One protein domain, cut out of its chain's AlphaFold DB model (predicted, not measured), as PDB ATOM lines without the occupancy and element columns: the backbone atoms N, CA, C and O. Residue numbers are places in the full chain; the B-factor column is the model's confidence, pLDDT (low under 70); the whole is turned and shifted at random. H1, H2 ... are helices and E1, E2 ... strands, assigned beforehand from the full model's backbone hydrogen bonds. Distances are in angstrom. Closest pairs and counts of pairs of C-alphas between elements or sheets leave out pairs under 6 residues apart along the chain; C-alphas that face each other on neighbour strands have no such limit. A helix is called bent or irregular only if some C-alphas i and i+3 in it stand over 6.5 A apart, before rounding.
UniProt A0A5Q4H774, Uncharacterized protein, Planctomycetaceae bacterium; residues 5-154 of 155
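This is residues 5 to 154 of the 155 residues of an uncharacterized protein of Planctomycetaceae bacterium (UniProt A0A5Q4H774). A curled, strongly twisted five-stranded sheet has the second part of a long bent helix, H1, over one face and short H3 over the other, while residues 5 to 30 of H1 stick out as a long arm. At the opposite end, H2 sits between E2 and E3. The 150 printed residues include three named helices and five named strands, ordered H1 E1 E2 H2 E3 E4 H3 E5; the sheet, E4 E3 E2 E1 E5, is antiparallel, and the class is mixed. The whole is only just loose, close to extended: radius of gyration of the C-alphas 22.2 A, spans 91 by 29 by 24 A.

E2, residues 88 to 99, forms a hairpin with E1, residues 67 to 82 (N 91 to O 78, 2.7 A), and neighbours E3, residues 113 to 123 (N 94 to O 117, 2.8 A). Edge strand E4, residues 134 to 136, forms a hairpin with E3 (N 135 to O 118, 2.8 A); edge strand E5, residues 151 to 153, neighbours E1 (N 81 to O 152, 2.8 A). H1, residues 5 to 62, assigned as one helix by its hydrogen bonds, is bent: C-alphas 44 and 47 are 8.2 A apart. Its arms H1a, to residue 44, and H1b, from residue 47, are about perpendicular at 82 degrees, on the same face; the closest C-alphas of H1b and E1 are Ser 58 and Trp 68, 6.0 A. H3, residues 140 to 146, is on the opposite face, giving three layers, H1a, sheet and H3; its closest C-alphas to E2 are Pro 140 and Phe 91, 5.4 A. H2, residues 101 to 105, is not on the sheet. Every O i to N i+4 pair is within hydrogen-bond range in H1b, H2 and H3, and 31 of 36 in H1a.

H1a begins at C-alpha 5 (16.080, 94.645, 21.192), spans 56.8 A, and is irregular, with C-alphas 21 and 24 6.8 A apart; H1b spans 22.5 A. E1, E2 and E3 span 31.2, 33.1 and 31.2 A; E1 bends by 93 degrees at residue 70. E5 ends at C-alpha 153 (27.251, 50.014, 5.407).

The farthest C-alphas, Trp 5 and Asp 107, are 91.2 A apart. The printed part has no cut and no long link. Residues 24 to 33 and 99 to 113 have pLDDT under 70.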
ATOM      1  N   TRP A   5      16.753  95.946  21.264       81.50
ATOM      2  CA  TRP A   5      16.080  94.645  21.192       81.50
ATOM      3  C   TRP A   5      16.210  93.988  19.807       81.50
ATOM      4  O   TRP A   5      16.362  92.771  19.707       81.50
ATOM      5  N   TRP A   6      16.262  94.787  18.739       80.81
ATOM      6  CA  TRP A   6      16.475  94.282  17.381       80.81
ATOM      7  C   TRP A   6      17.847  93.626  17.197       80.81
ATOM      8  O   TRP A   6      17.932  92.591  16.542       80.81
ATOM      9  N   PHE A   7      18.900  94.158  17.827       87.31
ATOM     10  CA  PHE A   7      20.230  93.539  17.807       87.31
ATOM     11  C   PHE A   7      20.261  92.208  18.552       87.31
ATOM     12  O   PHE A   7      20.890  91.256  18.099       87.31
ATOM     13  N   VAL A   8      19.552  92.117  19.679       86.50
ATOM     14  CA  VAL A   8      19.445  90.853  20.416       86.50
ATOM     15  C   VAL A   8      18.741  89.808  19.552       86.50
ATOM     16  O   VAL A   8      19.262  88.706  19.409       86.50
ATOM     17  N   LEU A   9      17.626  90.174  18.907       88.00
ATOM     18  CA  LEU A   9      16.862  89.277  18.036       88.00
ATOM     19  C   LEU A   9      17.684  88.770  16.846       88.00
ATOM     20  O   LEU A   9      17.699  87.560  16.598       88.00
ATOM     21  N   THR A  10      18.399  89.651  16.141       87.44
ATOM     22  CA  THR A  10      19.223  89.253  14.989       87.44
ATOM     23  C   THR A  10      20.376  88.349  15.401       87.44
ATOM     24  O   THR A  10      20.602  87.326  14.755       87.44
ATOM     25  N   VAL A  11      21.053  88.645  16.513       90.56
ATOM     26  CA  VAL A  11      22.134  87.798  17.029       90.56
ATOM     27  C   VAL A  11      21.612  86.412  17.418       90.56
ATOM     28  O   VAL A  11      22.207  85.410  17.019       90.56
ATOM     29  N   THR A  12      20.475  86.310  18.115       89.88
ATOM     30  CA  THR A  12      19.881  84.996  18.433       89.88
ATOM     31  C   THR A  12      19.444  84.221  17.195       89.88
ATOM     32  O   THR A  12      19.650  83.010  17.143       89.88
ATOM     33  N   ALA A  13      18.882  84.890  16.184       90.56
ATOM     34  CA  ALA A  13      18.463  84.235  14.946       90.56
ATOM     35  C   ALA A  13      19.664  83.677  14.166       90.56
ATOM     36  O   ALA A  13      19.627  82.539  13.700       90.56
ATOM     37  N   VAL A  14      20.755  84.445  14.084       91.25
ATOM     38  CA  VAL A  14      21.995  84.016  13.421       91.25
ATOM     39  C   VAL A  14      22.647  82.855  14.173       91.25
ATOM     40  O   VAL A  14      23.023  81.862  13.551       91.25
ATOM     41  N   LEU A  15      22.727  82.919  15.506       91.75
ATOM     42  CA  LEU A  15      23.257  81.814  16.314       91.75
ATOM     43  C   LEU A  15      22.391  80.552  16.204       91.75
ATOM     44  O   LEU A  15      22.931  79.453  16.092       91.75
ATOM     45  N   GLY A  16      21.065  80.700  16.177       90.00
ATOM     46  CA  GLY A  16      20.134  79.593  15.958       90.00
ATOM     47  C   GLY A  16      20.327  78.936  14.590       90.00
ATOM     48  O   GLY A  16      20.440  77.714  14.505       90.00
ATOM     49  N   ALA A  17      20.446  79.735  13.527       88.06
ATOM     50  CA  ALA A  17      20.690  79.235  12.174       88.06
ATOM     51  C   ALA A  17      22.038  78.501  12.064       88.06
ATOM     52  O   ALA A  17      22.102  77.403  11.508       88.06
ATOM     53  N   LEU A  18      23.100  79.057  12.656       87.88
ATOM     54  CA  LEU A  18      24.418  78.419  12.700       87.88
ATOM     55  C   LEU A  18      24.393  77.108  13.495       87.88
ATOM     56  O   LEU A  18      24.987  76.123  13.060       87.88
ATOM     57  N   ALA A  19      23.674  77.058  14.619       84.19
ATOM     58  CA  ALA A  19      23.518  75.838  15.406       84.19
ATOM     59  C   ALA A  19      22.766  74.746  14.628       84.19
ATOM     60  O   ALA A  19      23.214  73.600  14.610       84.19
ATOM     61  N   ILE A  20      21.675  75.094  13.935       84.94
ATOM     62  CA  ILE A  20      20.905  74.165  13.088       84.94
ATOM     63  C   ILE A  20      21.770  73.631  11.940       84.94
ATOM     64  O   ILE A  20      21.736  72.436  11.646       84.94
ATOM     65  N   MET A  21      22.582  74.489  11.321       83.12
ATOM     66  CA  MET A  21      23.450  74.113  10.205       83.12
ATOM     67  C   MET A  21      24.648  73.258  10.658       83.12
ATOM     68  O   MET A  21      25.032  72.308   9.974       83.12
ATOM     69  N   ALA A  22      25.203  73.534  11.842       80.94
ATOM     70  CA  ALA A  22      26.302  72.765  12.426       80.94
ATOM     71  C   ALA A  22      25.849  71.438  13.063       80.94
ATOM     72  O   ALA A  22      26.647  70.504  13.157       80.94
ATOM     73  N   TRP A  23      24.580  71.317  13.469       76.25
ATOM     74  CA  TRP A  23      24.016  70.129  14.117       76.25
ATOM     75  C   TRP A  23      24.217  68.817  13.337       76.25
ATOM     76  O   TRP A  23      24.780  67.875  13.905       76.25
ATOM     77  N   PRO A  24      23.827  68.701  12.050       69.62
ATOM     78  CA  PRO A  24      24.041  67.475  11.284       69.62
ATOM     79  C   PRO A  24      25.531  67.179  11.083       69.62
ATOM     80  O   PRO A  24      25.928  66.015  11.092       69.62
ATOM     81  N   HIS A  25      26.366  68.216  10.970       63.47
ATOM     82  CA  HIS A  25      27.809  68.068  10.808       63.47
ATOM     83  C   HIS A  25      28.442  67.504  12.088       63.47
ATOM     84  O   HIS A  25      29.067  66.449  12.064       63.47
ATOM     85  N   TRP A  26      28.191  68.117  13.245       60.84
ATOM     86  CA  TRP A  26      28.679  67.623  14.536       60.84
ATOM     87  C   TRP A  26      28.137  66.239  14.890       60.84
ATOM     88  O   TRP A  26      28.862  65.421  15.457       60.84
ATOM     89  N   ARG A  27      26.882  65.946  14.530       63.16
ATOM     90  CA  ARG A  27      26.295  64.616  14.719       63.16
ATOM     91  C   ARG A  27      27.045  63.564  13.899       63.16
ATOM     92  O   ARG A  27      27.366  62.521  14.456       63.16
ATOM     93  N   ARG A  28      27.410  63.857  12.645       57.34
ATOM     94  CA  ARG A  28      28.226  62.965  11.797       57.34
ATOM     95  C   ARG A  28      29.650  62.774  12.334       57.34
ATOM     96  O   ARG A  28      30.121  61.646  12.405       57.34
ATOM     97  N   TYR A  29      30.308  63.834  12.809       56.94
ATOM     98  CA  TYR A  29      31.672  63.735  13.358       56.94
ATOM     99  C   TYR A  29      31.759  62.979  14.693       56.94
ATOM    100  O   TYR A  29      32.758  62.317  14.966       56.94
ATOM    101  N   ARG A  30      30.723  63.020  15.543       57.09
ATOM    102  CA  ARG A  30      30.716  62.182  16.756       57.09
ATOM    103  C   ARG A  30      30.561  60.691  16.443       57.09
ATOM    104  O   ARG A  30      31.004  59.875  17.248       57.09
ATOM    105  N   VAL A  31      29.950  60.340  15.312       61.78
ATOM    106  CA  VAL A  31      29.707  58.944  14.917       61.78
ATOM    107  C   VAL A  31      31.008  58.244  14.522       61.78
ATOM    108  O   VAL A  31      31.247  57.140  14.999       61.78
ATOM    109  N   THR A  32      31.909  58.901  13.786       64.44
ATOM    110  CA  THR A  32      33.171  58.281  13.326       64.44
ATOM    111  C   THR A  32      34.086  57.872  14.484       64.44
ATOM    112  O   THR A  32      34.556  56.740  14.550       64.44
ATOM    113  N   SER A  33      34.271  58.746  15.481       68.62
ATOM    114  CA  SER A  33      35.094  58.426  16.662       68.62
ATOM    115  C   SER A  33      34.498  57.323  17.550       68.62
ATOM    116  O   SER A  33      35.227  56.633  18.267       68.62
ATOM    117  N   ARG A  34      33.168  57.164  17.530       75.50
ATOM    118  CA  ARG A  34      32.462  56.099  18.251       75.50
ATOM    119  C   ARG A  34      32.544  54.775  17.501       75.50
ATOM    120  O   ARG A  34      32.724  53.754  18.157       75.50
ATOM    121  N   PHE A  35      32.480  54.810  16.172       82.75
ATOM    122  CA  PHE A  35      32.601  53.640  15.308       82.75
ATOM    123  C   PHE A  35      33.935  52.920  15.511       82.75
ATOM    124  O   PHE A  35      33.937  51.752  15.879       82.75
ATOM    125  N   GLU A  36      35.059  53.634  15.424       85.75
ATOM    126  CA  GLU A  36      36.393  53.044  15.623       85.75
ATOM    127  C   GLU A  36      36.550  52.364  16.990       85.75
ATOM    128  O   GLU A  36      37.139  51.290  17.125       85.75
ATOM    129  N   ARG A  37      35.989  52.976  18.038       88.19
ATOM    130  CA  ARG A  37      36.007  52.396  19.387       88.19
ATOM    131  C   ARG A  37      35.117  51.163  19.483       88.19
ATOM    132  O   ARG A  37      35.517  50.194  20.124       88.19
ATOM    133  N   ALA A  38      33.935  51.202  18.870       91.19
ATOM    134  CA  ALA A  38      33.021  50.070  18.827       91.19
ATOM    135  C   ALA A  38      33.642  48.902  18.051       91.19
ATOM    136  O   ALA A  38      33.695  47.800  18.586       91.19
ATOM    137  N   ARG A  39      34.218  49.149  16.869       91.38
ATOM    138  CA  ARG A  39      34.934  48.154  16.057       91.38
ATOM    139  C   ARG A  39      36.086  47.510  16.825       91.38
ATOM    140  O   ARG A  39      36.157  46.290  16.923       91.38
ATOM    141  N   LYS A  40      36.950  48.308  17.464       92.00
ATOM    142  CA  LYS A  40      38.029  47.768  18.315       92.00
ATOM    143  C   LYS A  40      37.490  46.899  19.447       92.00
ATOM    144  O   LYS A  40      38.045  45.840  19.720       92.00
ATOM    145  N   ARG A  41      36.402  47.324  20.096       92.94
ATOM    146  CA  ARG A  41      35.772  46.543  21.166       92.94
ATOM    147  C   ARG A  41      35.167  45.239  20.651       92.94
ATOM    148  O   ARG A  41      35.259  44.244  21.358       92.94
ATOM    149  N   PHE A  42      34.594  45.241  19.447       94.38
ATOM    150  CA  PHE A  42      34.083  44.032  18.804       94.38
ATOM    151  C   PHE A  42      35.199  43.000  18.670       94.38
ATOM    152  O   PHE A  42      35.090  41.909  19.214       94.38
ATOM    153  N   HIS A  43      36.316  43.387  18.049       93.50
ATOM    154  CA  HIS A  43      37.446  42.481  17.857       93.50
ATOM    155  C   HIS A  43      38.053  41.998  19.181       93.50
ATOM    156  O   HIS A  43      38.380  40.824  19.300       93.50
ATOM    157  N   LEU A  44      38.143  42.860  20.202       93.69
ATOM    158  CA  LEU A  44      38.637  42.472  21.530       93.69
ATOM    159  C   LEU A  44      37.744  41.448  22.241       93.69
ATOM    160  O   LEU A  44      38.236  40.685  23.068       93.69
ATOM    161  N   ARG A  45      36.434  41.470  21.979       92.94
ATOM    162  CA  ARG A  45      35.443  40.640  22.679       92.94
ATOM    163  C   ARG A  45      34.832  39.558  21.792       92.94
ATOM    164  O   ARG A  45      33.862  38.926  22.195       92.94
ATOM    165  N   ARG A  46      35.390  39.358  20.600       93.50
ATOM    166  CA  ARG A  46      34.816  38.537  19.537       93.50
ATOM    167  C   ARG A  46      34.503  37.115  19.991       93.50
ATOM    168  O   ARG A  46      33.359  36.698  19.884       93.50
ATOM    169  N   GLU A  47      35.479  36.423  20.567       93.44
ATOM    170  CA  GLU A  47      35.320  35.028  21.005       93.44
ATOM    171  C   GLU A  47      34.179  34.869  22.024       93.44
ATOM    172  O   GLU A  47      33.390  33.932  21.961       93.44
ATOM    173  N   TRP A  48      34.029  35.831  22.940       94.12
ATOM    174  CA  TRP A  48      32.932  35.825  23.911       94.12
ATOM    175  C   TRP A  48      31.573  36.045  23.242       94.12
ATOM    176  O   TRP A  48      30.603  35.381  23.598       94.12
ATOM    177  N   LEU A  49      31.508  36.951  22.261       94.81
ATOM    178  CA  LEU A  49      30.288  37.204  21.493       94.81
ATOM    179  C   LEU A  49      29.880  35.980  20.672       94.81
ATOM    180  O   LEU A  49      28.697  35.665  20.611       94.81
ATOM    181  N   GLU A  50      30.837  35.271  20.074       93.94
ATOM    182  CA  GLU A  50      30.590  34.027  19.335       93.94
ATOM    183  C   GLU A  50      30.043  32.925  20.254       93.94
ATOM    184  O   GLU A  50      29.076  32.248  19.902       93.94
ATOM    185  N   VAL A  51      30.579  32.804  21.473       93.06
ATOM    186  CA  VAL A  51      30.053  31.884  22.493       93.06
ATOM    187  C   VAL A  51      28.621  32.245  22.896       93.06
ATOM    188  O   VAL A  51      27.768  31.360  23.006       93.06
ATOM    189  N   ASP A  52      28.328  33.524  23.129       93.25
ATOM    190  CA  ASP A  52      26.979  33.954  23.514       93.25
ATOM    191  C   ASP A  52      25.982  33.812  22.355       93.25
ATOM    192  O   ASP A  52      24.852  33.355  22.559       93.25
ATOM    193  N   PHE A  53      26.430  34.066  21.125       94.19
ATOM    194  CA  PHE A  53      25.668  33.788  19.913       94.19
ATOM    195  C   PHE A  53      25.315  32.306  19.807       94.19
ATOM    196  O   PHE A  53      24.147  31.976  19.612       94.19
ATOM    197  N   LEU A  54      26.295  31.413  19.978       90.50
ATOM    198  CA  LEU A  54      26.095  29.963  19.932       90.50
ATOM    199  C   LEU A  54      25.042  29.497  20.943       90.50
ATOM    200  O   LEU A  54      24.169  28.693  20.606       90.50
ATOM    201  N   LYS A  55      25.064  30.032  22.169       89.06
ATOM    202  CA  LYS A  55      24.044  29.728  23.189       89.06
ATOM    203  C   LYS A  55      22.647  30.162  22.746       89.06
ATOM    204  O   LYS A  55      21.712  29.370  22.841       89.06
ATOM    205  N   GLY A  56      22.500  31.394  22.258       88.94
ATOM    206  CA  GLY A  56      21.199  31.915  21.825       88.94
ATOM    207  C   GLY A  56      20.658  31.182  20.598       88.94
ATOM    208  O   GLY A  56      19.496  30.778  20.546       88.94
ATOM    209  N   ALA A  57      21.523  30.943  19.622       87.38
ATOM    210  CA  ALA A  57      21.146  30.345  18.356       87.38
ATOM    211  C   ALA A  57      20.884  28.831  18.460       87.38
ATOM    212  O   ALA A  57      19.951  28.348  17.822       87.38
ATOM    213  N   SER A  58      21.615  28.096  19.310       82.50
ATOM    214  CA  SER A  58      21.322  26.678  19.601       82.50
ATOM    215  C   SER A  58      19.986  26.486  20.328       82.50
ATOM    216  O   SER A  58      19.279  25.510  20.074       82.50
ATOM    217  N   ALA A  59      19.598  27.425  21.198       83.25
ATOM    218  CA  ALA A  59      18.270  27.423  21.802       83.25
ATOM    219  C   ALA A  59      17.182  27.659  20.737       83.25
ATOM    220  O   ALA A  59      16.234  26.883  20.636       83.25
ATOM    221  N   ALA A  60      17.365  28.671  19.882       81.69
ATOM    222  CA  ALA A  60      16.405  29.019  18.835       81.69
ATOM    223  C   ALA A  60      16.271  27.956  17.724       81.69
ATOM    224  O   ALA A  60      15.201  27.824  17.121       81.69
ATOM    225  N   SER A  61      17.337  27.213  17.410       76.25
ATOM    226  CA  SER A  61      17.317  26.142  16.404       76.25
ATOM    227  C   SER A  61      16.648  24.868  16.922       76.25
ATOM    228  O   SER A  61      15.876  24.251  16.183       76.25
ATOM    229  N   ARG A  62      16.854  24.528  18.201       76.44
ATOM    230  CA  ARG A  62      16.213  23.377  18.853       76.44
ATOM    231  C   ARG A  62      14.692  23.492  18.851       76.44
ATOM    232  O   ARG A  62      14.014  22.519  18.532       76.44
ATOM    233  N   ASP A  63      14.163  24.689  19.097       75.06
ATOM    234  CA  ASP A  63      12.721  24.966  19.014       75.06
ATOM    235  C   ASP A  63      12.146  24.714  17.608       75.06
ATOM    236  O   ASP A  63      10.950  24.469  17.445       75.06
ATOM    237  N   ARG A  64      12.997  24.746  16.575       73.00
ATOM    238  CA  ARG A  64      12.639  24.488  15.173       73.00
ATOM    239  C   ARG A  64      12.934  23.054  14.721       73.00
ATOM    240  O   ARG A  64      12.805  22.772  13.533       73.00
ATOM    241  N   GLY A  65      13.330  22.167  15.636       70.44
ATOM    242  CA  GLY A  65      13.667  20.774  15.328       70.44
ATOM    243  C   GLY A  65      14.965  20.602  14.534       70.44
ATOM    244  O   GLY A  65      15.164  19.556  13.923       70.44
ATOM    245  N   LEU A  66      15.838  21.615  14.515       73.06
ATOM    246  CA  LEU A  66      17.150  21.545  13.879       73.06
ATOM    247  C   LEU A  66      18.218  21.360  14.959       73.06
ATOM    248  O   LEU A  66      18.355  22.215  15.833       73.06
ATOM    249  N   ASP A  67      18.984  20.273  14.883       74.50
ATOM    250  CA  ASP A  67      20.099  20.047  15.802       74.50
ATOM    251  C   ASP A  67      21.369  20.708  15.255       74.50
ATOM    252  O   ASP A  67      21.978  20.258  14.277       74.50
ATOM    253  N   TRP A  68      21.715  21.849  15.848       80.44
ATOM    254  CA  TRP A  68      22.937  22.585  15.542       80.44
ATOM    255  C   TRP A  68      24.106  21.900  16.228       80.44
ATOM    256  O   TRP A  68      24.206  21.940  17.453       80.44
ATOM    257  N   GLN A  69      24.960  21.253  15.440       75.50
ATOM    258  CA  GLN A  69      26.042  20.449  15.988       75.50
ATOM    259  C   GLN A  69      27.302  21.287  16.188       75.50
ATOM    260  O   GLN A  69      27.919  21.219  17.247       75.50
ATOM    261  N   ASP A  70      27.645  22.090  15.180       80.38
ATOM    262  CA  ASP A  70      28.829  22.943  15.197       80.38
ATOM    263  C   ASP A  70      28.662  24.148  14.253       80.38
ATOM    264  O   ASP A  70      27.803  24.139  13.357       80.38
ATOM    265  N   CYS A  71      29.489  25.178  14.429       87.44
ATOM    266  CA  CYS A  71      29.642  26.239  13.443       87.44
ATOM    267  C   CYS A  71      31.051  26.838  13.418       87.44
ATOM    268  O   CYS A  71      31.696  27.012  14.448       87.44
ATOM    269  N   GLU A  72      31.473  27.259  12.233       90.69
ATOM    270  CA  GLU A  72      32.731  27.965  12.009       90.69
ATOM    271  C   GLU A  72      32.445  29.412  11.613       90.69
ATOM    272  O   GLU A  72      31.694  29.656  10.667       90.69
ATOM    273  N   PHE A  73      33.035  30.373  12.323       93.75
ATOM    274  CA  PHE A  73      32.941  31.795  11.985       93.75
ATOM    275  C   PHE A  73      34.068  32.205  11.034       93.75
ATOM    276  O   PHE A  73      35.211  31.785  11.189       93.75
ATOM    277  N   GLU A  74      33.752  33.066  10.073       93.94
ATOM    278  CA  GLU A  74      34.735  33.686   9.183       93.94
ATOM    279  C   GLU A  74      35.467  34.825   9.892       93.94
ATOM    280  O   GLU A  74      34.850  35.598  10.619       93.94
ATOM    281  N   ASP A  75      36.765  35.005   9.641       90.19
ATOM    282  CA  ASP A  75      37.572  36.046  10.294       90.19
ATOM    283  C   ASP A  75      37.115  37.482   9.988       90.19
ATOM    284  O   ASP A  75      37.348  38.395  10.785       90.19
ATOM    285  N   GLU A  76      36.450  37.710   8.860       91.38
ATOM    286  CA  GLU A  76      36.031  39.045   8.452       91.38
ATOM    287  C   GLU A  76      34.689  39.450   9.082       91.38
ATOM    288  O   GLU A  76      33.730  38.680   9.142       91.38
ATOM    289  N   ALA A  77      34.619  40.695   9.559       93.06
ATOM    290  CA  ALA A  77      33.413  41.281  10.127       93.06
ATOM    291  C   ALA A  77      33.042  42.549   9.359       93.06
ATOM    292  O   ALA A  77      33.840  43.484   9.262       93.06
ATOM    293  N   PHE A  78      31.807  42.590   8.871       93.44
ATOM    294  CA  PHE A  78      31.249  43.718   8.136       93.44
ATOM    295  C   PHE A  78      30.351  44.532   9.055       93.44
ATOM    296  O   PHE A  78      29.563  43.975   9.818       93.44
ATOM    297  N   PHE A  79      30.434  45.856   8.983       92.56
ATOM    298  CA  PHE A  79      29.669  46.726   9.866       92.56
ATOM    299  C   PHE A  79      28.633  47.528   9.085       92.56
ATOM    300  O   PHE A  79      28.880  48.028   7.989       92.56
ATOM    301  N   ALA A  80      27.446  47.673   9.665       91.44
ATOM    302  CA  ALA A  80      26.412  48.539   9.119       91.44
ATOM    303  C   ALA A  80      25.618  49.205  10.238       91.44
ATOM    304  O   ALA A  80      25.429  48.645  11.314       91.44
ATOM    305  N   THR A  81      25.133  50.413   9.983       88.81
ATOM    306  CA  THR A  81      24.276  51.154  10.904       88.81
ATOM    307  C   THR A  81      22.827  51.046  10.459       88.81
ATOM    308  O   THR A  81      22.510  51.231   9.288       88.81
ATOM    309  N   ASP A  82      21.928  50.778  11.396       85.94
ATOM    310  CA  ASP A  82      20.493  50.857  11.159       85.94
ATOM    311  C   ASP A  82      20.088  52.324  10.929       85.94
ATOM    312  O   ASP A  82      20.313  53.191  11.772       85.94
ATOM    313  N   ARG A  83      19.489  52.625   9.779       82.88
ATOM    314  CA  ARG A  83      19.097  53.976   9.359       82.88
ATOM    315  C   ARG A  83      18.006  54.580  10.243       82.88
ATOM    316  O   ARG A  83      17.949  55.802  10.380       82.88
ATOM    317  N   LYS A  84      17.129  53.750  10.818       81.44
ATOM    318  CA  LYS A  84      16.004  54.197  11.655       81.44
ATOM    319  C   LYS A  84      16.476  54.488  13.075       81.44
ATOM    320  O   LYS A  84      16.126  55.524  13.636       81.44
ATOM    321  N   THR A  85      17.268  53.586  13.651       81.56
ATOM    322  CA  THR A  85      17.682  53.675  15.063       81.56
ATOM    323  C   THR A  85      19.059  54.312  15.255       81.56
ATOM    324  O   THR A  85      19.358  54.832  16.328       81.56
ATOM    325  N   GLY A  86      19.904  54.305  14.225       81.06
ATOM    326  CA  GLY A  86      21.311  54.691  14.309       81.06
ATOM    327  C   GLY A  86      22.185  53.673  15.048       81.06
ATOM    328  O   GLY A  86      23.322  54.003  15.385       81.06
ATOM    329  N   GLN A  87      21.668  52.476  15.349       85.50
ATOM    330  CA  GLN A  87      22.423  51.432  16.042       85.50
ATOM    331  C   GLN A  87      23.405  50.747  15.098       85.50
ATOM    332  O   GLN A  87      23.057  50.398  13.970       85.50
ATOM    333  N   LEU A  88      24.625  50.528  15.581       91.50
ATOM    334  CA  LEU A  88      25.653  49.817  14.837       91.50
ATOM    335  C   LEU A  88      25.431  48.306  14.965       91.50
ATOM    336  O   LEU A  88      25.129  47.802  16.046       91.50
ATOM    337  N   ARG A  89      25.592  47.589  13.858       93.44
ATOM    338  CA  ARG A  89      25.532  46.133  13.784       93.44
ATOM    339  C   ARG A  89      26.787  45.590  13.122       93.44
ATOM    340  O   ARG A  89      27.331  46.229  12.221       93.44
ATOM    341  N   ALA A  90      27.220  44.421  13.571       95.06
ATOM    342  CA  ALA A  90      28.283  43.650  12.947       95.06
ATOM    343  C   ALA A  90      27.689  42.373  12.347       95.06
ATOM    344  O   ALA A  90      26.824  41.735  12.953       95.06
ATOM    345  N   PHE A  91      28.156  42.037  11.155       95.69
ATOM    346  CA  PHE A  91      27.752  40.900  10.350       95.69
ATOM    347  C   PHE A  91      28.987  40.042  10.119       95.69
ATOM    348  O   PHE A  91      29.960  40.506   9.528       95.69
ATOM    349  N   VAL A  92      28.947  38.807  10.604       96.00
ATOM    350  CA  VAL A  92      30.057  37.854  10.484       96.00
ATOM    351  C   VAL A  92      29.551  36.636   9.736       96.00
ATOM    352  O   VAL A  92      28.480  36.116  10.062       96.00
ATOM    353  N   GLY A  93      30.284  36.215   8.709       95.12
ATOM    354  CA  GLY A  93      29.963  34.993   7.984       95.12
ATOM    355  C   GLY A  93      30.130  33.794   8.907       95.12
ATOM    356  O   GLY A  93      31.028  33.772   9.745       95.12
ATOM    357  N   LEU A  94      29.241  32.814   8.805       93.12
ATOM    358  CA  LEU A  94      29.404  31.562   9.525       93.12
ATOM    359  C   LEU A  94      28.919  30.374   8.701       93.12
ATOM    360  O   LEU A  94      27.918  30.437   7.980       93.12
ATOM    361  N   THR A  95      29.627  29.268   8.843       90.12
ATOM    362  CA  THR A  95      29.274  27.984   8.260       90.12
ATOM    363  C   THR A  95      28.705  27.100   9.347       90.12
ATOM    364  O   THR A  95      29.304  26.911  10.397       90.12
ATOM    365  N   ILE A  96      27.518  26.575   9.095       88.06
ATOM    366  CA  ILE A  96      26.760  25.771  10.039       88.06
ATOM    367  C   ILE A  96      26.845  24.304   9.661       88.06
ATOM    368  O   ILE A  96      26.565  23.966   8.508       88.06
ATOM    369  N   PHE A  97      27.029  23.446  10.662       84.56
ATOM    370  CA  PHE A  97      26.906  22.001  10.542       84.56
ATOM    371  C   PHE A  97      25.656  21.514  11.284       84.56
ATOM    372  O   PHE A  97      25.560  21.577  12.512       84.56
ATOM    373  N   PHE A  98      24.669  21.035  10.525       77.50
ATOM    374  CA  PHE A  98      23.466  20.420  11.085       77.50
ATOM    375  C   PHE A  98      23.612  18.907  11.186       77.50
ATOM    376  O   PHE A  98      23.998  18.256  10.210       77.50
ATOM    377  N   SER A  99      23.190  18.357  12.325       67.50
ATOM    378  CA  SER A  99      22.898  16.934  12.444       67.50
ATOM    379  C   SER A  99      21.424  16.696  12.150       67.50
ATOM    380  O   SER A  99      20.540  17.289  12.768       67.50
ATOM    381  N   SER A 100      21.135  15.830  11.186       58.25
ATOM    382  CA  SER A 100      19.769  15.366  10.961       58.25
ATOM    383  C   SER A 100      19.504  14.175  11.879       58.25
ATOM    384  O   SER A 100      19.879  13.043  11.567       58.25
ATOM    385  N   LEU A 101      18.840  14.416  13.016       55.09
ATOM    386  CA  LEU A 101      18.327  13.335  13.870       55.09
ATOM    387  C   LEU A 101      17.345  12.436  13.086       55.09
ATOM    388  O   LEU A 101      17.251  11.233  13.326       55.09
ATOM    389  N   GLU A 102      16.642  13.021  12.113       51.34
ATOM    390  CA  GLU A 102      15.653  12.347  11.272       51.34
ATOM    391  C   GLU A 102      16.292  11.386  10.250       51.34
ATOM    392  O   GLU A 102      15.735  10.320   9.980       51.34
ATOM    393  N   ASP A 103      17.482  11.701   9.723       50.66
ATOM    394  CA  ASP A 103      18.208  10.799   8.818       50.66
ATOM    395  C   ASP A 103      18.933   9.674   9.568       50.66
ATOM    396  O   ASP A 103      18.975   8.554   9.060       50.66
ATOM    397  N   ALA A 104      19.392   9.919  10.803       47.25
ATOM    398  CA  ALA A 104      19.971   8.882  11.662       47.25
ATOM    399  C   ALA A 104      18.969   7.759  11.998       47.25
ATOM    400  O   ALA A 104      19.342   6.589  12.051       47.25
ATOM    401  N   LEU A 105      17.685   8.094  12.183       55.31
ATOM    402  CA  LEU A 105      16.617   7.118  12.448       55.31
ATOM    403  C   LEU A 105      16.103   6.406  11.187       55.31
ATOM    404  O   LEU A 105      15.493   5.343  11.295       55.31
ATOM    405  N   ARG A 106      16.316   6.977   9.994       56.94
ATOM    406  CA  ARG A 106      15.801   6.447   8.718       56.94
ATOM    407  C   ARG A 106      16.840   5.633   7.930       56.94
ATOM    408  O   ARG A 106      16.606   5.359   6.756       56.94
ATOM    409  N   ASP A 107      17.964   5.267   8.552       52.75
ATOM    410  CA  ASP A 107      19.062   4.484   7.950       52.75
ATOM    411  C   ASP A 107      19.535   5.040   6.591       52.75
ATOM    412  O   ASP A 107      19.918   4.327   5.664       52.75
ATOM    413  N   ARG A 108      19.469   6.366   6.444       54.00
ATOM    414  CA  ARG A 108      20.208   7.076   5.404       54.00
ATOM    415  C   ARG A 108      21.455   7.599   6.078       54.00
ATOM    416  O   ARG A 108      21.373   8.072   7.206       54.00
ATOM    417  N   SER A 109      22.598   7.509   5.398       50.88
ATOM    418  CA  SER A 109      23.844   8.142   5.839       50.88
ATOM    419  C   SER A 109      23.514   9.510   6.427       50.88
ATOM    420  O   SER A 109      23.009  10.351   5.681       50.88
ATOM    421  N   ALA A 110      23.700   9.683   7.741       52.38
ATOM    422  CA  ALA A 110      23.391  10.921   8.440       52.38
ATOM    423  C   ALA A 110      24.188  12.037   7.759       52.38
ATOM    424  O   ALA A 110      25.392  12.182   7.962       52.38
ATOM    425  N   GLY A 111      23.546  12.730   6.822       53.44
ATOM    426  CA  GLY A 111      24.213  13.698   5.979       53.44
ATOM    427  C   GLY A 111      24.361  14.963   6.791       53.44
ATOM    428  O   GLY A 111      23.359  15.623   7.062       53.44
ATOM    429  N   THR A 112      25.587  15.310   7.177       58.97
ATOM    430  CA  THR A 112      25.870  16.630   7.739       58.97
ATOM    431  C   THR A 112      25.450  17.674   6.710       58.97
ATOM    432  O   THR A 112      26.038  17.772   5.631       58.97
ATOM    433  N   SER A 113      24.388  18.426   7.005       69.50
ATOM    434  CA  SER A 113      23.950  19.496   6.112       69.50
ATOM    435  C   SER A 113      24.745  20.746   6.438       69.50
ATOM    436  O   SER A 113      24.652  21.264   7.550       69.50
ATOM    437  N   ILE A 114      25.519  21.221   5.464       76.06
ATOM    438  CA  ILE A 114      26.284  22.458   5.583       76.06
ATOM    439  C   ILE A 114      25.436  23.612   5.040       76.06
ATOM    440  O   ILE A 114      24.837  23.509   3.958       76.06
ATOM    441  N   ARG A 115      25.346  24.706   5.797       81.62
ATOM    442  CA  ARG A 115      24.670  25.937   5.364       81.62
ATOM    443  C   ARG A 115      25.523  27.150   5.687       81.62
ATOM    444  O   ARG A 115      25.931  27.327   6.828       81.62
ATOM    445  N   SER A 116      25.714  28.013   4.700       88.00
ATOM    446  CA  SER A 116      26.245  29.352   4.936       88.00
ATOM    447  C   SER A 116      25.174  30.218   5.590       88.00
ATOM    448  O   SER A 116      23.994  30.164   5.223       88.00
ATOM    449  N   ALA A 117      25.577  31.019   6.559       92.06
ATOM    450  CA  ALA A 117      24.731  31.978   7.236       92.06
ATOM    451  C   ALA A 117      25.544  33.208   7.649       92.06
ATOM    452  O   ALA A 117      26.765  33.236   7.553       92.06
ATOM    453  N   THR A 118      24.848  34.233   8.127       95.31
ATOM    454  CA  THR A 118      25.465  35.428   8.703       95.31
ATOM    455  C   THR A 118      24.974  35.627  10.130       95.31
ATOM    456  O   THR A 118      23.765  35.714  10.362       95.31
ATOM    457  N   ALA A 119      25.898  35.727  11.082       94.88
ATOM    458  CA  ALA A 119      25.621  36.097  12.462       94.88
ATOM    459  C   ALA A 119      25.433  37.607  12.558       94.88
ATOM    460  O   ALA A 119      26.169  38.370  11.928       94.88
ATOM    461  N   VAL A 120      24.461  38.033  13.364       94.88
ATOM    462  CA  VAL A 120      24.193  39.449  13.616       94.88
ATOM    463  C   VAL A 120      24.492  39.781  15.073       94.88
ATOM    464  O   VAL A 120      23.927  39.181  15.992       94.88
ATOM    465  N   PHE A 121      25.339  40.787  15.267       95.31
ATOM    466  CA  PHE A 121      25.657  41.373  16.564       95.31
ATOM    467  C   PHE A 121      25.198  42.827  16.593       95.31
ATOM    468  O   PHE A 121      25.321  43.545  15.596       95.31
ATOM    469  N   CYS A 122      24.688  43.275  17.733       93.31
ATOM    470  CA  CYS A 122      24.138  44.611  17.923       93.31
ATOM    471  C   CYS A 122      24.983  45.387  18.934       93.31
ATOM    472  O   CYS A 122      25.376  44.854  19.968       93.31
ATOM    473  N   PHE A 123      25.245  46.660  18.648       92.88
ATOM    474  CA  PHE A 123      25.914  47.570  19.569       92.88
ATOM    475  C   PHE A 123      24.892  48.519  20.199       92.88
ATOM    476  O   PHE A 123      24.258  49.318  19.503       92.88
ATOM    477  N   ASP A 124      24.764  48.477  21.523       85.88
ATOM    478  CA  ASP A 124      23.792  49.288  22.274       85.88
ATOM    479  C   ASP A 124      24.281  50.728  22.557       85.88
ATOM    480  O   ASP A 124      23.562  51.559  23.117       85.88
ATOM    481  N   GLY A 125      25.514  51.047  22.148       83.31
ATOM    482  CA  GLY A 125      26.192  52.315  22.422       83.31
ATOM    483  C   GLY A 125      27.265  52.221  23.508       83.31
ATOM    484  O   GLY A 125      28.111  53.118  23.606       83.31
ATOM    485  N   ARG A 126      27.261  51.147  24.299       86.94
ATOM    486  CA  ARG A 126      28.275  50.813  25.299       86.94
ATOM    487  C   ARG A 126      28.989  49.536  24.914       86.94
ATOM    488  O   ARG A 126      30.205  49.601  24.760       86.94
ATOM    489  N   ASP A 127      28.274  48.439  24.733       90.25
ATOM    490  CA  ASP A 127      28.826  47.114  24.496       90.25
ATOM    491  C   ASP A 127      28.146  46.414  23.317       90.25
ATOM    492  O   ASP A 127      27.149  46.876  22.758       90.25
ATOM    493  N   TRP A 128      28.782  45.330  22.882       95.25
ATOM    494  CA  TRP A 128      28.250  44.434  21.867       95.25
ATOM    495  C   TRP A 128      27.468  43.315  22.532       95.25
ATOM    496  O   TRP A 128      27.905  42.805  23.566       95.25
ATOM    497  N   ASP A 129      26.362  42.945  21.904       94.25
ATOM    498  CA  ASP A 129      25.478  41.873  22.338       94.25
ATOM    499  C   ASP A 129      24.892  41.123  21.130       94.25
ATOM    500  O   ASP A 129      25.034  41.551  19.974       94.25
ATOM    501  N   THR A 130      24.242  39.990  21.380       94.44
ATOM    502  CA  THR A 130      23.608  39.170  20.349       94.44
ATOM    503  C   THR A 130      22.404  38.401  20.872       94.44
ATOM    504  O   THR A 130      22.440  37.778  21.927       94.44
ATOM    505  N   ASP A 131      21.362  38.352  20.046       89.19
ATOM    506  CA  ASP A 131      20.165  37.552  20.310       89.19
ATOM    507  C   ASP A 131      20.286  36.129  19.718       89.19
ATOM    508  O   ASP A 131      19.290  35.418  19.591       89.19
ATOM    509  N   GLY A 132      21.476  35.725  19.248       88.69
ATOM    510  CA  GLY A 132      21.665  34.459  18.523       88.69
ATOM    511  C   GLY A 132      21.014  34.451  17.133       88.69
ATOM    512  O   GLY A 132      20.648  33.407  16.591       88.69
ATOM    513  N   ARG A 133      20.801  35.627  16.533       90.44
ATOM    514  CA  ARG A 133      20.122  35.735  15.237       90.44
ATOM    515  C   ARG A 133      21.066  35.391  14.083       90.44
ATOM    516  O   ARG A 133      21.945  36.182  13.746       90.44
ATOM    517  N   ALA A 134      20.798  34.273  13.409       91.00
ATOM    518  CA  ALA A 134      21.455  33.885  12.161       91.00
ATOM    519  C   ALA A 134      20.578  34.183  10.931       91.00
ATOM    520  O   ALA A 134      19.383  33.868  10.897       91.00
ATOM    521  N   LEU A 135      21.172  34.767   9.892       90.88
ATOM    522  CA  LEU A 135      20.563  34.948   8.577       90.88
ATOM    523  C   LEU A 135      21.029  33.819   7.652       90.88
ATOM    524  O   LEU A 135      22.138  33.857   7.128       90.88
ATOM    525  N   PHE A 136      20.194  32.799   7.480       88.69
ATOM    526  CA  PHE A 136      20.526  31.621   6.677       88.69
ATOM    527  C   PHE A 136      20.600  31.925   5.180       88.69
ATOM    528  O   PHE A 136      19.792  32.696   4.653       88.69
ATOM    529  N   ASN A 137      21.510  31.229   4.497       88.94
ATOM    530  CA  ASN A 137      21.742  31.308   3.055       88.94
ATOM    531  C   ASN A 137      22.072  32.729   2.576       88.94
ATOM    532  O   ASN A 137      21.653  33.129   1.492       88.94
ATOM    533  N   LEU A 138      22.761  33.495   3.422       89.88
ATOM    534  CA  LEU A 138      23.279  34.816   3.105       89.88
ATOM    535  C   LEU A 138      24.692  34.937   3.647       89.88
ATOM    536  O   LEU A 138      24.930  34.596   4.809       89.88
ATOM    537  N   ASN A 139      25.586  35.473   2.823       91.06
ATOM    538  CA  ASN A 139      26.852  36.016   3.305       91.06
ATOM    539  C   ASN A 139      26.645  37.448   3.858       91.06
ATOM    540  O   ASN A 139      25.596  38.061   3.604       91.06
ATOM    541  N   PRO A 140      27.614  38.006   4.606       91.88
ATOM    542  CA  PRO A 140      27.465  39.323   5.226       91.88
ATOM    543  C   PRO A 140      27.151  40.450   4.239       91.88
ATOM    544  O   PRO A 140      26.307  41.303   4.519       91.88
ATOM    545  N   PHE A 141      27.776  40.427   3.062       89.25
ATOM    546  CA  PHE A 141      27.561  41.426   2.021       89.25
ATOM    547  C   PHE A 141      26.132  41.365   1.460       89.25
ATOM    548  O   PHE A 141      25.429  42.373   1.409       89.25
ATOM    549  N   GLU A 142      25.655  40.169   1.114       90.88
ATOM    550  CA  GLU A 142      24.287  39.935   0.649       90.88
ATOM    551  C   GLU A 142      23.250  40.265   1.723       90.88
ATOM    552  O   GLU A 142      22.167  40.756   1.399       90.88
ATOM    553  N   ALA A 143      23.557  40.010   2.997       91.25
ATOM    554  CA  ALA A 143      22.700  40.396   4.108       91.25
ATOM    555  C   ALA A 143      22.539  41.919   4.164       91.25
ATOM    556  O   ALA A 143      21.410  42.414   4.191       91.25
ATOM    557  N   ILE A 144      23.642  42.666   4.119       90.19
ATOM    558  CA  ILE A 144      23.607  44.131   4.127       90.19
ATOM    559  C   ILE A 144      22.857  44.662   2.899       90.19
ATOM    560  O   ILE A 144      21.963  45.495   3.050       90.19
ATOM    561  N   GLU A 145      23.134  44.129   1.707       89.00
ATOM    562  CA  GLU A 145      22.472  44.545   0.464       89.00
ATOM    563  C   GLU A 145      20.965  44.243   0.483       89.00
ATOM    564  O   GLU A 145      20.142  45.092   0.124       89.00
ATOM    565  N   ARG A 146      20.565  43.064   0.977       89.00
ATOM    566  CA  ARG A 146      19.150  42.690   1.131       89.00
ATOM    567  C   ARG A 146      18.411  43.654   2.057       89.00
ATOM    568  O   ARG A 146      17.251  43.976   1.801       89.00
ATOM    569  N   PHE A 147      19.080  44.140   3.101       86.06
ATOM    570  CA  PHE A 147      18.514  45.066   4.081       86.06
ATOM    571  C   PHE A 147      18.938  46.530   3.866       86.06
ATOM    572  O   PHE A 147      18.739  47.348   4.758       86.06
ATOM    573  N   LYS A 148      19.430  46.921   2.682       85.56
ATOM    574  CA  LYS A 148      19.949  48.281   2.393       85.56
ATOM    575  C   LYS A 148      18.986  49.447   2.640       85.56
ATOM    576  O   LYS A 148      19.401  50.588   2.839       85.56
ATOM    577  N   HIS A 149      17.681  49.178   2.607       84.56
ATOM    578  CA  HIS A 149      16.655  50.176   2.924       84.56
ATOM    579  C   HIS A 149      16.650  50.529   4.419       84.56
ATOM    580  O   HIS A 149      16.227  51.617   4.800       84.56
ATOM    581  N   GLU A 150      17.133  49.615   5.258       85.75
ATOM    582  CA  GLU A 150      17.212  49.754   6.709       85.75
ATOM    583  C   GLU A 150      18.650  49.876   7.204       85.75
ATOM    584  O   GLU A 150      18.856  50.419   8.280       85.75
ATOM    585  N   LEU A 151      19.634  49.418   6.433       85.62
ATOM    586  CA  LEU A 151      21.046  49.418   6.790       85.62
ATOM    587  C   LEU A 151      21.854  50.368   5.903       85.62
ATOM    588  O   LEU A 151      21.606  50.532   4.710       85.62
ATOM    589  N   GLU A 152      22.853  50.989   6.508       85.00
ATOM    590  CA  GLU A 152      23.882  51.778   5.848       85.00
ATOM    591  C   GLU A 152      25.233  51.159   6.190       85.00
ATOM    592  O   GLU A 152      25.614  51.149   7.359       85.00
ATOM    593  N   GLN A 153      25.925  50.594   5.198       83.62
ATOM    594  CA  GLN A 153      27.251  50.014   5.407       83.62
ATOM    595  C   GLN A 153      28.227  51.088   5.893       83.62
ATOM    596  O   GLN A 153      28.203  52.225   5.412       83.62
ATOM    597  N   VAL A 154      29.068  50.718   6.856       82.44
ATOM    598  CA  VAL A 154      30.115  51.575   7.412       82.44
ATOM    599  C   VAL A 154      31.423  50.793   7.354       82.44
ATOM    600  O   VAL A 154      31.582  49.832   8.104       82.44
TER     601      VAL A 154